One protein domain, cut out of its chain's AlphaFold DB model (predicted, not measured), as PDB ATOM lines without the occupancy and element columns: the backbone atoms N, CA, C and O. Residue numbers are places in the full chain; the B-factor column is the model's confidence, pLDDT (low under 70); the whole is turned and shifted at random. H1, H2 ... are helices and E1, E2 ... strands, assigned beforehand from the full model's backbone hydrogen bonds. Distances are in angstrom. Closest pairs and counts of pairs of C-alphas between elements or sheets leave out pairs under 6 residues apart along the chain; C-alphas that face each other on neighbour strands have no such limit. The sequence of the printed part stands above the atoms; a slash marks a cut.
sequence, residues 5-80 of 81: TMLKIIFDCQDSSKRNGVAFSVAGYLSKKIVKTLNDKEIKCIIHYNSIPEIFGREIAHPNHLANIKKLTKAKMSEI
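AT A GLANCE: This is residues 5 to 80 of the 81 residues of an uncharacterized protein of Lactococcus reticulitermitis (UniProt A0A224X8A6). A short parallel two-strand sheet, E1 and E2, sits amid H1, H2 and H3 in a small body, and residues 64 to 80, with H4, stick out as a free arm. The 76 printed residues are mostly helix, in the order H1, E1, H2, E2, H3, H4. The whole is only just loose, close to extended, with a radius of gyration of the C-alphas of 16.8 A, spanning 48 by 26 by 19 A.

HOW THE PARTS SIT: H1, residues 5 to 19, is near H2, residues 32 to 39. E1, residues 25 to 27, is parallel to E2, residues 44 to 46; N 46 and O 26 are 2.8 A apart, within hydrogen-bond range. E1, H2, E2 form a strand-helix-strand unit, parallel neighbour strands with a helix between, its crossover right-handed. The closest C-alphas of H2 and E2, Val 35 and Cys 45, are 6.5 A apart. H3, residues 49 to 56, has 2 of 4 O i to N i+4 pairs within range; H1, H2 and H4, residues 65 to 78, have every pair.

IN THESE COORDINATES: H1 spans 21.4 A from C-alpha 5 at (-34.225, -10.345, -11.541); H4 spans 20.3 A, to C-alpha 78 at (-16.868, -42.282, -34.417).

THE WHOLE: The printed part has no cut, and no printed residue is under 70.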
ATOM      1  N   THR A   5     -33.461  -9.158 -11.944       89.75
ATOM      2  CA  THR A   5     -34.225 -10.345 -11.541       89.75
ATOM      3  C   THR A   5     -33.322 -11.536 -11.227       89.75
ATOM      4  O   THR A   5     -33.521 -12.191 -10.208       89.75
ATOM      5  N   MET A   6     -32.308 -11.809 -12.056       89.69
ATOM      6  CA  MET A   6     -31.349 -12.888 -11.787       89.69
ATOM      7  C   MET A   6     -30.576 -12.621 -10.491       89.69
ATOM      8  O   MET A   6     -30.431 -13.527  -9.675       89.69
ATOM      9  N   LEU A   7     -30.104 -11.386 -10.285       91.12
ATOM     10  CA  LEU A   7     -29.393 -11.017  -9.057       91.12
ATOM     11  C   LEU A   7     -30.286 -11.172  -7.826       91.12
ATOM     12  O   LEU A   7     -29.845 -11.738  -6.832       91.12
ATOM     13  N   LYS A   8     -31.552 -10.747  -7.916       93.69
ATOM     14  CA  LYS A   8     -32.529 -10.933  -6.843       93.69
ATOM     15  C   LYS A   8     -32.692 -12.410  -6.474       93.69
ATOM     16  O   LYS A   8     -32.562 -12.748  -5.306       93.69
ATOM     17  N   ILE A   9     -32.881 -13.288  -7.462       94.06
ATOM     18  CA  ILE A   9     -32.997 -14.738  -7.228       94.06
ATOM     19  C   ILE A   9     -31.735 -15.287  -6.547       94.06
ATOM     20  O   ILE A   9     -31.832 -16.039  -5.582       94.06
ATOM     21  N   ILE A  10     -30.547 -14.896  -7.020       94.38
ATOM     22  CA  ILE A  10     -29.276 -15.332  -6.425       94.38
ATOM     23  C   ILE A  10     -29.179 -14.893  -4.957       94.38
ATOM     24  O   ILE A  10     -28.757 -15.685  -4.113       94.38
ATOM     25  N   PHE A  11     -29.577 -13.660  -4.642       94.50
ATOM     26  CA  PHE A  11     -29.550 -13.143  -3.274       94.50
ATOM     27  C   PHE A  11     -30.568 -13.844  -2.370       94.50
ATOM     28  O   PHE A  11     -30.200 -14.262  -1.274       94.50
ATOM     29  N   ASP A  12     -31.786 -14.095  -2.852       96.00
ATOM     30  CA  ASP A  12     -32.801 -14.842  -2.103       96.00
ATOM     31  C   ASP A  12     -32.312 -16.269  -1.771       96.00
ATOM     32  O   ASP A  12     -32.465 -16.758  -0.643       96.00
ATOM     33  N   CYS A  13     -31.649 -16.936  -2.727       96.06
ATOM     34  CA  CYS A  13     -31.014 -18.235  -2.508       96.06
ATOM     35  C   CYS A  13     -29.861 -18.164  -1.496       96.06
ATOM     36  O   CYS A  13     -29.749 -19.044  -0.638       96.06
ATOM     37  N   GLN A  14     -29.015 -17.134  -1.569       95.38
ATOM     38  CA  GLN A  14     -27.905 -16.929  -0.639       95.38
ATOM     39  C   GLN A  14     -28.405 -16.723   0.796       95.38
ATOM     40  O   GLN A  14     -27.860 -17.325   1.725       95.38
ATOM     41  N   ASP A  15     -29.447 -15.916   0.982       95.56
ATOM     42  CA  ASP A  15     -30.030 -15.651   2.296       95.56
ATOM     43  C   ASP A  15     -30.660 -16.915   2.882       95.56
ATOM     44  O   ASP A  15     -30.452 -17.238   4.054       95.56
ATOM     45  N   SER A  16     -31.374 -17.685   2.057       97.00
ATOM     46  CA  SER A  16     -31.907 -18.984   2.471       97.00
ATOM     47  C   SER A  16     -30.798 -19.963   2.854       97.00
ATOM     48  O   SER A  16     -30.878 -20.619   3.893       97.00
ATOM     49  N   SER A  17     -29.721 -20.020   2.069       95.88
ATOM     50  CA  SER A  17     -28.583 -20.904   2.336       95.88
ATOM     51  C   SER A  17     -27.883 -20.542   3.649       95.88
ATOM     52  O   SER A  17     -27.621 -21.432   4.455       95.88
ATOM     53  N   LYS A  18     -27.676 -19.241   3.927       94.06
ATOM     54  CA  LYS A  18     -27.118 -18.757   5.206       94.06
ATOM     55  C   LYS A  18     -27.976 -19.185   6.392       94.06
ATOM     56  O   LYS A  18     -27.441 -19.729   7.352       94.06
ATOM     57  N   ARG A  19     -29.299 -18.996   6.310       97.06
ATOM     58  CA  ARG A  19     -30.233 -19.389   7.383       97.06
ATOM     59  C   ARG A  19     -30.202 -20.887   7.689       97.06
ATOM     60  O   ARG A  19     -30.440 -21.267   8.827       97.06
ATOM     61  N   ASN A  20     -29.909 -21.717   6.692       97.31
ATOM     62  CA  ASN A  20     -29.901 -23.173   6.826       97.31
ATOM     63  C   ASN A  20     -28.491 -23.771   6.989       97.31
ATOM     64  O   ASN A  20     -28.350 -24.990   6.982       97.31
ATOM     65  N   GLY A  21     -27.439 -22.949   7.100       95.00
ATOM     66  CA  GLY A  21     -26.059 -23.439   7.208       95.00
ATOM     67  C   GLY A  21     -25.558 -24.187   5.964       95.00
ATOM     68  O   GLY A  21     -24.663 -25.023   6.059       95.00
ATOM     69  N   VAL A  22     -26.136 -23.909   4.792       93.50
ATOM     70  CA  VAL A  22     -25.780 -24.552   3.521       93.50
ATOM     71  C   VAL A  22     -24.751 -23.702   2.777       93.50
ATOM     72  O   VAL A  22     -24.909 -22.490   2.627       93.50
ATOM     73  N   ALA A  23     -23.692 -24.341   2.275       90.44
ATOM     74  CA  ALA A  23     -22.702 -23.677   1.431       90.44
ATOM     75  C   ALA A  23     -23.304 -23.322   0.057       90.44
ATOM     76  O   ALA A  23     -23.910 -24.173  -0.592       90.44
ATOM     77  N   PHE A  24     -23.101 -22.084  -0.398       92.06
ATOM     78  CA  PHE A  24     -23.670 -21.566  -1.646       92.06
ATOM     79  C   PHE A  24     -22.588 -20.994  -2.573       92.06
ATOM     80  O   PHE A  24     -21.619 -20.384  -2.120       92.06
ATOM     81  N   SER A  25     -22.764 -21.191  -3.879       91.19
ATOM     82  CA  SER A  25     -21.919 -20.622  -4.933       91.19
ATOM     83  C   SER A  25     -22.682 -20.520  -6.243       91.19
ATOM     84  O   SER A  25     -23.562 -21.338  -6.508       91.19
ATOM     85  N   VAL A  26     -22.270 -19.593  -7.105       90.88
ATOM     86  CA  VAL A  26     -22.828 -19.438  -8.453       90.88
ATOM     87  C   VAL A  26     -21.785 -19.846  -9.489       90.88
ATOM     88  O   VAL A  26     -20.661 -19.353  -9.459       90.88
ATOM     89  N   ALA A  27     -22.162 -20.720 -10.423       88.19
ATOM     90  CA  ALA A  27     -21.321 -21.149 -11.539       88.19
ATOM     91  C   ALA A  27     -21.953 -20.759 -12.880       88.19
ATOM     92  O   ALA A  27     -23.159 -20.923 -13.065       88.19
ATOM     93  N   GLY A  28     -21.149 -20.279 -13.830       84.31
ATOM     94  CA  GLY A  28     -21.622 -20.005 -15.187       84.31
ATOM     95  C   GLY A  28     -20.758 -19.020 -15.966       84.31
ATOM     96  O   GLY A  28     -19.757 -18.503 -15.471       84.31
ATOM     97  N   TYR A  29     -21.182 -18.723 -17.196       82.12
ATOM     98  CA  TYR A  29     -20.572 -17.695 -18.043       82.12
ATOM     99  C   TYR A  29     -21.009 -16.300 -17.582       82.12
ATOM    100  O   TYR A  29     -21.921 -15.685 -18.137       82.12
ATOM    101  N   LEU A  30     -20.379 -15.818 -16.513       82.12
ATOM    102  CA  LEU A  30     -20.701 -14.539 -15.891       82.12
ATOM    103  C   LEU A  30     -19.827 -13.416 -16.456       82.12
ATOM    104  O   LEU A  30     -18.632 -13.581 -16.698       82.12
ATOM    105  N   SER A  31     -20.418 -12.234 -16.634       85.19
ATOM    106  CA  SER A  31     -19.645 -11.040 -16.984       85.19
ATOM    107  C   SER A  31     -18.800 -10.575 -15.793       85.19
ATOM    108  O   SER A  31     -19.191 -10.763 -14.640       85.19
ATOM    109  N   LYS A  32     -17.684  -9.878 -16.051       85.12
ATOM    110  CA  LYS A  32     -16.842  -9.288 -14.990       85.12
ATOM    111  C   LYS A  32     -17.643  -8.411 -14.017       85.12
ATOM    112  O   LYS A  32     -17.373  -8.426 -12.820       85.12
ATOM    113  N   LYS A  33     -18.646  -7.679 -14.522       88.38
ATOM    114  CA  LYS A  33     -19.537  -6.845 -13.700       88.38
ATOM    115  C   LYS A  33     -20.352  -7.693 -12.721       88.38
ATOM    116  O   LYS A  33     -20.382  -7.366 -11.542       88.38
ATOM    117  N   ILE A  34     -20.962  -8.781 -13.195       87.88
ATOM    118  CA  ILE A  34     -21.752  -9.684 -12.343       87.88
ATOM    119  C   ILE A  34     -20.856 -10.347 -11.297       87.88
ATOM    120  O   ILE A  34     -21.212 -10.350 -10.126       87.88
ATOM    121  N   VAL A  35     -19.678 -10.840 -11.693       87.25
ATOM    122  CA  VAL A  35     -18.716 -11.444 -10.754       87.25
ATOM    123  C   VAL A  35     -18.347 -10.465  -9.641       87.25
ATOM    124  O   VAL A  35     -18.377 -10.841  -8.474       87.25
ATOM    125  N   LYS A  36     -18.070  -9.196  -9.975       88.44
ATOM    126  CA  LYS A  36     -17.794  -8.164  -8.969       88.44
ATOM    127  C   LYS A  36     -18.967  -8.000  -7.997       88.44
ATOM    128  O   LYS A  36     -18.769  -8.091  -6.796       88.44
ATOM    129  N   THR A  37     -20.185  -7.840  -8.515       92.06
ATOM    130  CA  THR A  37     -21.395  -7.690  -7.689       92.06
ATOM    131  C   THR A  37     -21.629  -8.875  -6.750       92.06
ATOM    132  O   THR A  37     -22.051  -8.678  -5.614       92.06
ATOM    133  N   LEU A  38     -21.367 -10.100  -7.206       91.62
ATOM    134  CA  LEU A  38     -21.498 -11.301  -6.383       91.62
ATOM    135  C   LEU A  38     -20.400 -11.383  -5.312       91.62
ATOM    136  O   LEU A  38     -20.701 -11.673  -4.156       91.62
ATOM    137  N   ASN A  39     -19.156 -11.052  -5.663       87.75
ATOM    138  CA  ASN A  39     -18.042 -11.010  -4.716       87.75
ATOM    139  C   ASN A  39     -18.246  -9.942  -3.626       87.75
ATOM    140  O   ASN A  39     -17.971 -10.221  -2.463       87.75
ATOM    141  N   ASP A  40     -18.801  -8.771  -3.968       90.25
ATOM    142  CA  ASP A  40     -19.156  -7.709  -3.007       90.25
ATOM    143  C   ASP A  40     -20.224  -8.173  -1.987       90.25
ATOM    144  O   ASP A  40     -20.410  -7.557  -0.938       90.25
ATOM    145  N   LYS A  41     -20.936  -9.266  -2.286       90.25
ATOM    146  CA  LYS A  41     -21.916  -9.933  -1.411       90.25
ATOM    147  C   LYS A  41     -21.385 -11.230  -0.786       90.25
ATOM    148  O   LYS A  41     -22.170 -11.996  -0.229       90.25
ATOM    149  N   GLU A  42     -20.077 -11.473  -0.887       90.12
ATOM    150  CA  GLU A  42     -19.383 -12.672  -0.395       90.12
ATOM    151  C   GLU A  42     -19.883 -13.983  -1.029       90.12
ATOM    152  O   GLU A  42     -19.733 -15.070  -0.468       90.12
ATOM    153  N   ILE A  43     -20.473 -13.899  -2.223       91.31
ATOM    154  CA  ILE A  43     -20.946 -15.062  -2.970       91.31
ATOM    155  C   ILE A  43     -19.797 -15.589  -3.824       91.31
ATOM    156  O   ILE A  43     -19.336 -14.932  -4.759       91.31
ATOM    157  N   LYS A  44     -19.358 -16.816  -3.535       87.06
ATOM    158  CA  LYS A  44     -18.296 -17.489  -4.289       87.06
ATOM    159  C   LYS A  44     -18.737 -17.730  -5.737       87.06
ATOM    160  O   LYS A  44     -19.723 -18.429  -5.992       87.06
ATOM    161  N   CYS A  45     -17.984 -17.173  -6.684       87.06
ATOM    162  CA  CYS A  45     -18.200 -17.357  -8.118       87.06
ATOM    163  C   CYS A  45     -17.284 -18.450  -8.678       87.06
ATOM    164  O   CYS A  45     -16.065 -18.377  -8.547       87.06
ATOM    165  N   ILE A  46     -17.862 -19.426  -9.370       81.94
ATOM    166  CA  ILE A  46     -17.140 -20.486 -10.072       81.94
ATOM    167  C   ILE A  46     -17.119 -20.132 -11.559       81.94
ATOM    168  O   ILE A  46     -18.093 -20.347 -12.284       81.94
ATOM    169  N   ILE A  47     -15.996 -19.577 -12.013       75.50
ATOM    170  CA  ILE A  47     -15.783 -19.247 -13.432       75.50
ATOM    171  C   ILE A  47     -15.434 -20.512 -14.224       75.50
ATOM    172  O   ILE A  47     -15.817 -20.652 -15.383       75.50
ATOM    173  N   HIS A  48     -14.740 -21.458 -13.587       77.31
ATOM    174  CA  HIS A  48     -14.401 -22.744 -14.178       77.31
ATOM    175  C   HIS A  48     -14.616 -23.869 -13.164       77.31
ATOM    176  O   HIS A  48     -14.208 -23.756 -12.010       77.31
ATOM    177  N   TYR A  49     -15.228 -24.978 -13.590       71.88
ATOM    178  CA  TYR A  49     -15.564 -26.104 -12.704       71.88
ATOM    179  C   TYR A  49     -14.338 -26.690 -11.991       71.88
ATOM    180  O   TYR A  49     -14.436 -27.133 -10.850       71.88
ATOM    181  N   ASN A  50     -13.167 -26.631 -12.631       76.12
ATOM    182  CA  ASN A  50     -11.907 -27.077 -12.028       76.12
ATOM    183  C   ASN A  50     -11.514 -26.285 -10.768       76.12
ATOM    184  O   ASN A  50     -10.703 -26.779  -9.998       76.12
ATOM    185  N   SER A  51     -12.074 -25.091 -10.545       77.00
ATOM    186  CA  SER A  51     -11.794 -24.257  -9.368       77.00
ATOM    187  C   SER A  51     -12.679 -24.594  -8.161       77.00
ATOM    188  O   SER A  51     -12.422 -24.110  -7.066       77.00
ATOM    189  N   ILE A  52     -13.721 -25.424  -8.322       79.25
ATOM    190  CA  ILE A  52     -14.627 -25.831  -7.230       79.25
ATOM    191  C   ILE A  52     -13.876 -26.429  -6.021       79.25
ATOM    192  O   ILE A  52     -14.162 -26.006  -4.900       79.25
ATOM    193  N   PRO A  53     -12.927 -27.372  -6.199       80.38
ATOM    194  CA  PRO A  53     -12.172 -27.966  -5.093       80.38
ATOM    195  C   PRO A  53     -11.470 -26.907  -4.238       80.38
ATOM    196  O   PRO A  53     -11.636 -26.882  -3.025       80.38
ATOM    197  N   GLU A  54     -10.766 -25.977  -4.885       81.19
ATOM    198  CA  GLU A  54     -10.035 -24.882  -4.241       81.19
ATOM    199  C   GLU A  54     -10.984 -23.914  -3.516       81.19
ATOM    200  O   GLU A  54     -10.785 -23.601  -2.345       81.19
ATOM    201  N   ILE A  55     -12.080 -23.512  -4.171       79.62
ATOM    202  CA  ILE A  55     -13.082 -22.585  -3.621       79.62
ATOM    203  C   ILE A  55     -13.713 -23.123  -2.327       79.62
ATOM    204  O   ILE A  55     -14.061 -22.342  -1.434       79.62
ATOM    205  N   PHE A  56     -13.890 -24.440  -2.214       81.38
ATOM    206  CA  PHE A  56     -14.532 -25.079  -1.065       81.38
ATOM    207  C   PHE A  56     -13.576 -25.824  -0.129       81.38
ATOM    208  O   PHE A  56     -14.051 -26.357   0.873       81.38
ATOM    209  N   GLY A  57     -12.275 -25.869  -0.431       83.81
ATOM    210  CA  GLY A  57     -11.305 -26.675   0.315       83.81
ATOM    211  C   GLY A  57     -11.650 -28.167   0.309       83.81
ATOM    212  O   GLY A  57     -11.618 -28.811   1.354       83.81
ATOM    213  N   ARG A  58     -12.068 -28.707  -0.843       83.31
ATOM    214  CA  ARG A  58     -12.506 -30.106  -0.999       83.31
ATOM    215  C   ARG A  58     -11.624 -30.857  -1.982       83.31
ATOM    216  O   ARG A  58     -11.135 -30.270  -2.936       83.31
ATOM    217  N   GLU A  59     -11.497 -32.167  -1.799       86.19
ATOM    218  CA  GLU A  59     -10.822 -33.052  -2.752       86.19
ATOM    219  C   GLU A  59     -11.798 -33.603  -3.803       86.19
ATOM    220  O   GLU A  59     -12.984 -33.814  -3.532       86.19
ATOM    221  N   ILE A  60     -11.306 -33.854  -5.022       83.25
ATOM    222  CA  ILE A  60     -12.089 -34.533  -6.062       83.25
ATOM    223  C   ILE A  60     -11.901 -36.044  -5.909       83.25
ATOM    224  O   ILE A  60     -10.831 -36.562  -6.209       83.25
ATOM    225  N   ALA A  61     -12.965 -36.764  -5.547       87.56
ATOM    226  CA  ALA A  61     -12.922 -38.223  -5.390       87.56
ATOM    227  C   ALA A  61     -12.592 -38.982  -6.695       87.56
ATOM    228  O   ALA A  61     -11.965 -40.040  -6.669       87.56
ATOM    229  N   HIS A  62     -13.006 -38.450  -7.851       88.62
ATOM    230  CA  HIS A  62     -12.831 -39.099  -9.157       88.62
ATOM    231  C   HIS A  62     -12.335 -38.119 -10.237       88.62
ATOM    232  O   HIS A  62     -13.098 -37.750 -11.137       88.62
ATOM    233  N   PRO A  63     -11.057 -37.699 -10.198       84.81
ATOM    234  CA  PRO A  63     -10.537 -36.622 -11.051       84.81
ATOM    235  C   PRO A  63     -10.624 -36.925 -12.555       84.81
ATOM    236  O   PRO A  63     -10.801 -36.019 -13.365       84.81
ATOM    237  N   ASN A  64     -10.577 -38.204 -12.935       88.94
ATOM    238  CA  ASN A  64     -10.565 -38.631 -14.336       88.94
ATOM    239  C   ASN A  64     -11.944 -39.026 -14.886       88.94
ATOM    240  O   ASN A  64     -12.059 -39.337 -16.071       88.94
ATOM    241  N   HIS A  65     -13.001 -39.029 -14.064       89.62
ATOM    242  CA  HIS A  65     -14.299 -39.579 -14.468       89.62
ATOM    243  C   HIS A  65     -14.875 -38.866 -15.699       89.62
ATOM    244  O   HIS A  65     -15.227 -39.511 -16.687       89.62
ATOM    245  N   LEU A  66     -14.886 -37.529 -15.692       85.25
ATOM    246  CA  LEU A  66     -15.405 -36.743 -16.812       85.25
ATOM    247  C   LEU A  66     -14.564 -36.914 -18.088       85.25
ATOM    248  O   LEU A  66     -15.115 -36.973 -19.187       85.25
ATOM    249  N   ALA A  67     -13.239 -37.004 -17.954       89.06
ATOM    250  CA  ALA A  67     -12.343 -37.240 -19.085       89.06
ATOM    251  C   ALA A  67     -12.605 -38.613 -19.725       89.06
ATOM    252  O   ALA A  67     -12.704 -38.720 -20.949       89.06
ATOM    253  N   ASN A  68     -12.809 -39.640 -18.895       93.56
ATOM    254  CA  ASN A  68     -13.135 -40.990 -19.344       93.56
ATOM    255  C   ASN A  68     -14.488 -41.035 -20.070       93.56
ATOM    256  O   ASN A  68     -14.557 -41.574 -21.173       93.56
ATOM    257  N   ILE A  69     -15.533 -40.402 -19.517       92.75
ATOM    258  CA  ILE A  69     -16.848 -40.272 -20.172       92.75
ATOM    259  C   ILE A  69     -16.692 -39.614 -21.549       92.75
ATOM    260  O   ILE A  69     -17.169 -40.152 -22.543       92.75
ATOM    261  N   LYS A  70     -15.967 -38.489 -21.643       90.81
ATOM    262  CA  LYS A  70     -15.751 -37.783 -22.919       90.81
ATOM    263  C   LYS A  70     -15.047 -38.654 -23.960       90.81
ATOM    264  O   LYS A  70     -15.439 -38.637 -25.126       90.81
ATOM    265  N   LYS A  71     -14.031 -39.421 -23.552       94.56
ATOM    266  CA  LYS A  71     -13.319 -40.355 -24.436       94.56
ATOM    267  C   LYS A  71     -14.254 -41.452 -24.954       94.56
ATOM    268  O   LYS A  71     -14.265 -41.706 -26.155       94.56
ATOM    269  N   LEU A  72     -15.058 -42.048 -24.071       94.56
ATOM    270  CA  LEU A  72     -16.031 -43.086 -24.424       94.56
ATOM    271  C   LEU A  72     -17.114 -42.557 -25.371       94.56
ATOM    272  O   LEU A  72     -17.415 -43.199 -26.373       94.56
ATOM    273  N   THR A  73     -17.664 -41.371 -25.098       93.25
ATOM    274  CA  THR A  73     -18.652 -40.731 -25.977       93.25
ATOM    275  C   THR A  73     -18.064 -40.455 -27.355       93.25
ATOM    276  O   THR A  73     -18.699 -40.768 -28.356       93.25
ATOM    277  N   LYS A  74     -16.835 -39.923 -27.427       94.19
ATOM    278  CA  LYS A  74     -16.164 -39.655 -28.706       94.19
ATOM    279  C   LYS A  74     -15.943 -40.935 -29.516       94.19
ATOM    280  O   LYS A  74     -16.220 -40.923 -30.707       94.19
ATOM    281  N   ALA A  75     -15.495 -42.015 -28.871       92.31
ATOM    282  CA  ALA A  75     -15.293 -43.312 -29.520       92.31
ATOM    283  C   ALA A  75     -16.601 -43.875 -30.102       92.31
ATOM    284  O   ALA A  75     -16.648 -44.227 -31.276       92.31
ATOM    285  N   LYS A  76     -17.691 -43.850 -29.322       89.94
ATOM    286  CA  LYS A  76     -19.017 -44.264 -29.804       89.94
ATOM    287  C   LYS A  76     -19.514 -43.410 -30.967       89.94
ATOM    288  O   LYS A  76     -20.097 -43.935 -31.901       89.94
ATOM    289  N   MET A  77     -19.296 -42.095 -30.923       87.38
ATOM    290  CA  MET A  77     -19.700 -41.217 -32.023       87.38
ATOM    291  C   MET A  77     -18.930 -41.503 -33.316       87.38
ATOM    292  O   MET A  77     -19.518 -41.393 -34.382       87.38
ATOM    293  N   SER A  78     -17.653 -41.886 -33.238       81.69
ATOM    294  CA  SER A  78     -16.868 -42.282 -34.417       81.69
ATOM    295  C   SER A  78     -17.239 -43.649 -34.997       81.69
ATOM    296  O   SER A  78     -16.904 -43.903 -36.142       81.69
ATOM    297  N   GLU A  79     -17.919 -44.517 -34.245       79.50
ATOM    298  CA  GLU A  79     -18.433 -45.804 -34.748       79.50
ATOM    299  C   GLU A  79     -19.759 -45.657 -35.519       79.50
ATOM    300  O   GLU A  79     -20.192 -46.593 -36.184       79.50
ATOM    301  N   ILE A  80     -20.418 -44.497 -35.414       73.12
ATOM    302  CA  ILE A  80     -21.724 -44.203 -36.031       73.12
ATOM    303  C   ILE A  80     -21.562 -43.418 -37.355       73.12
ATOM    304  O   ILE A  80     -22.552 -43.185 -38.050       73.12
TER     305      ILE A  80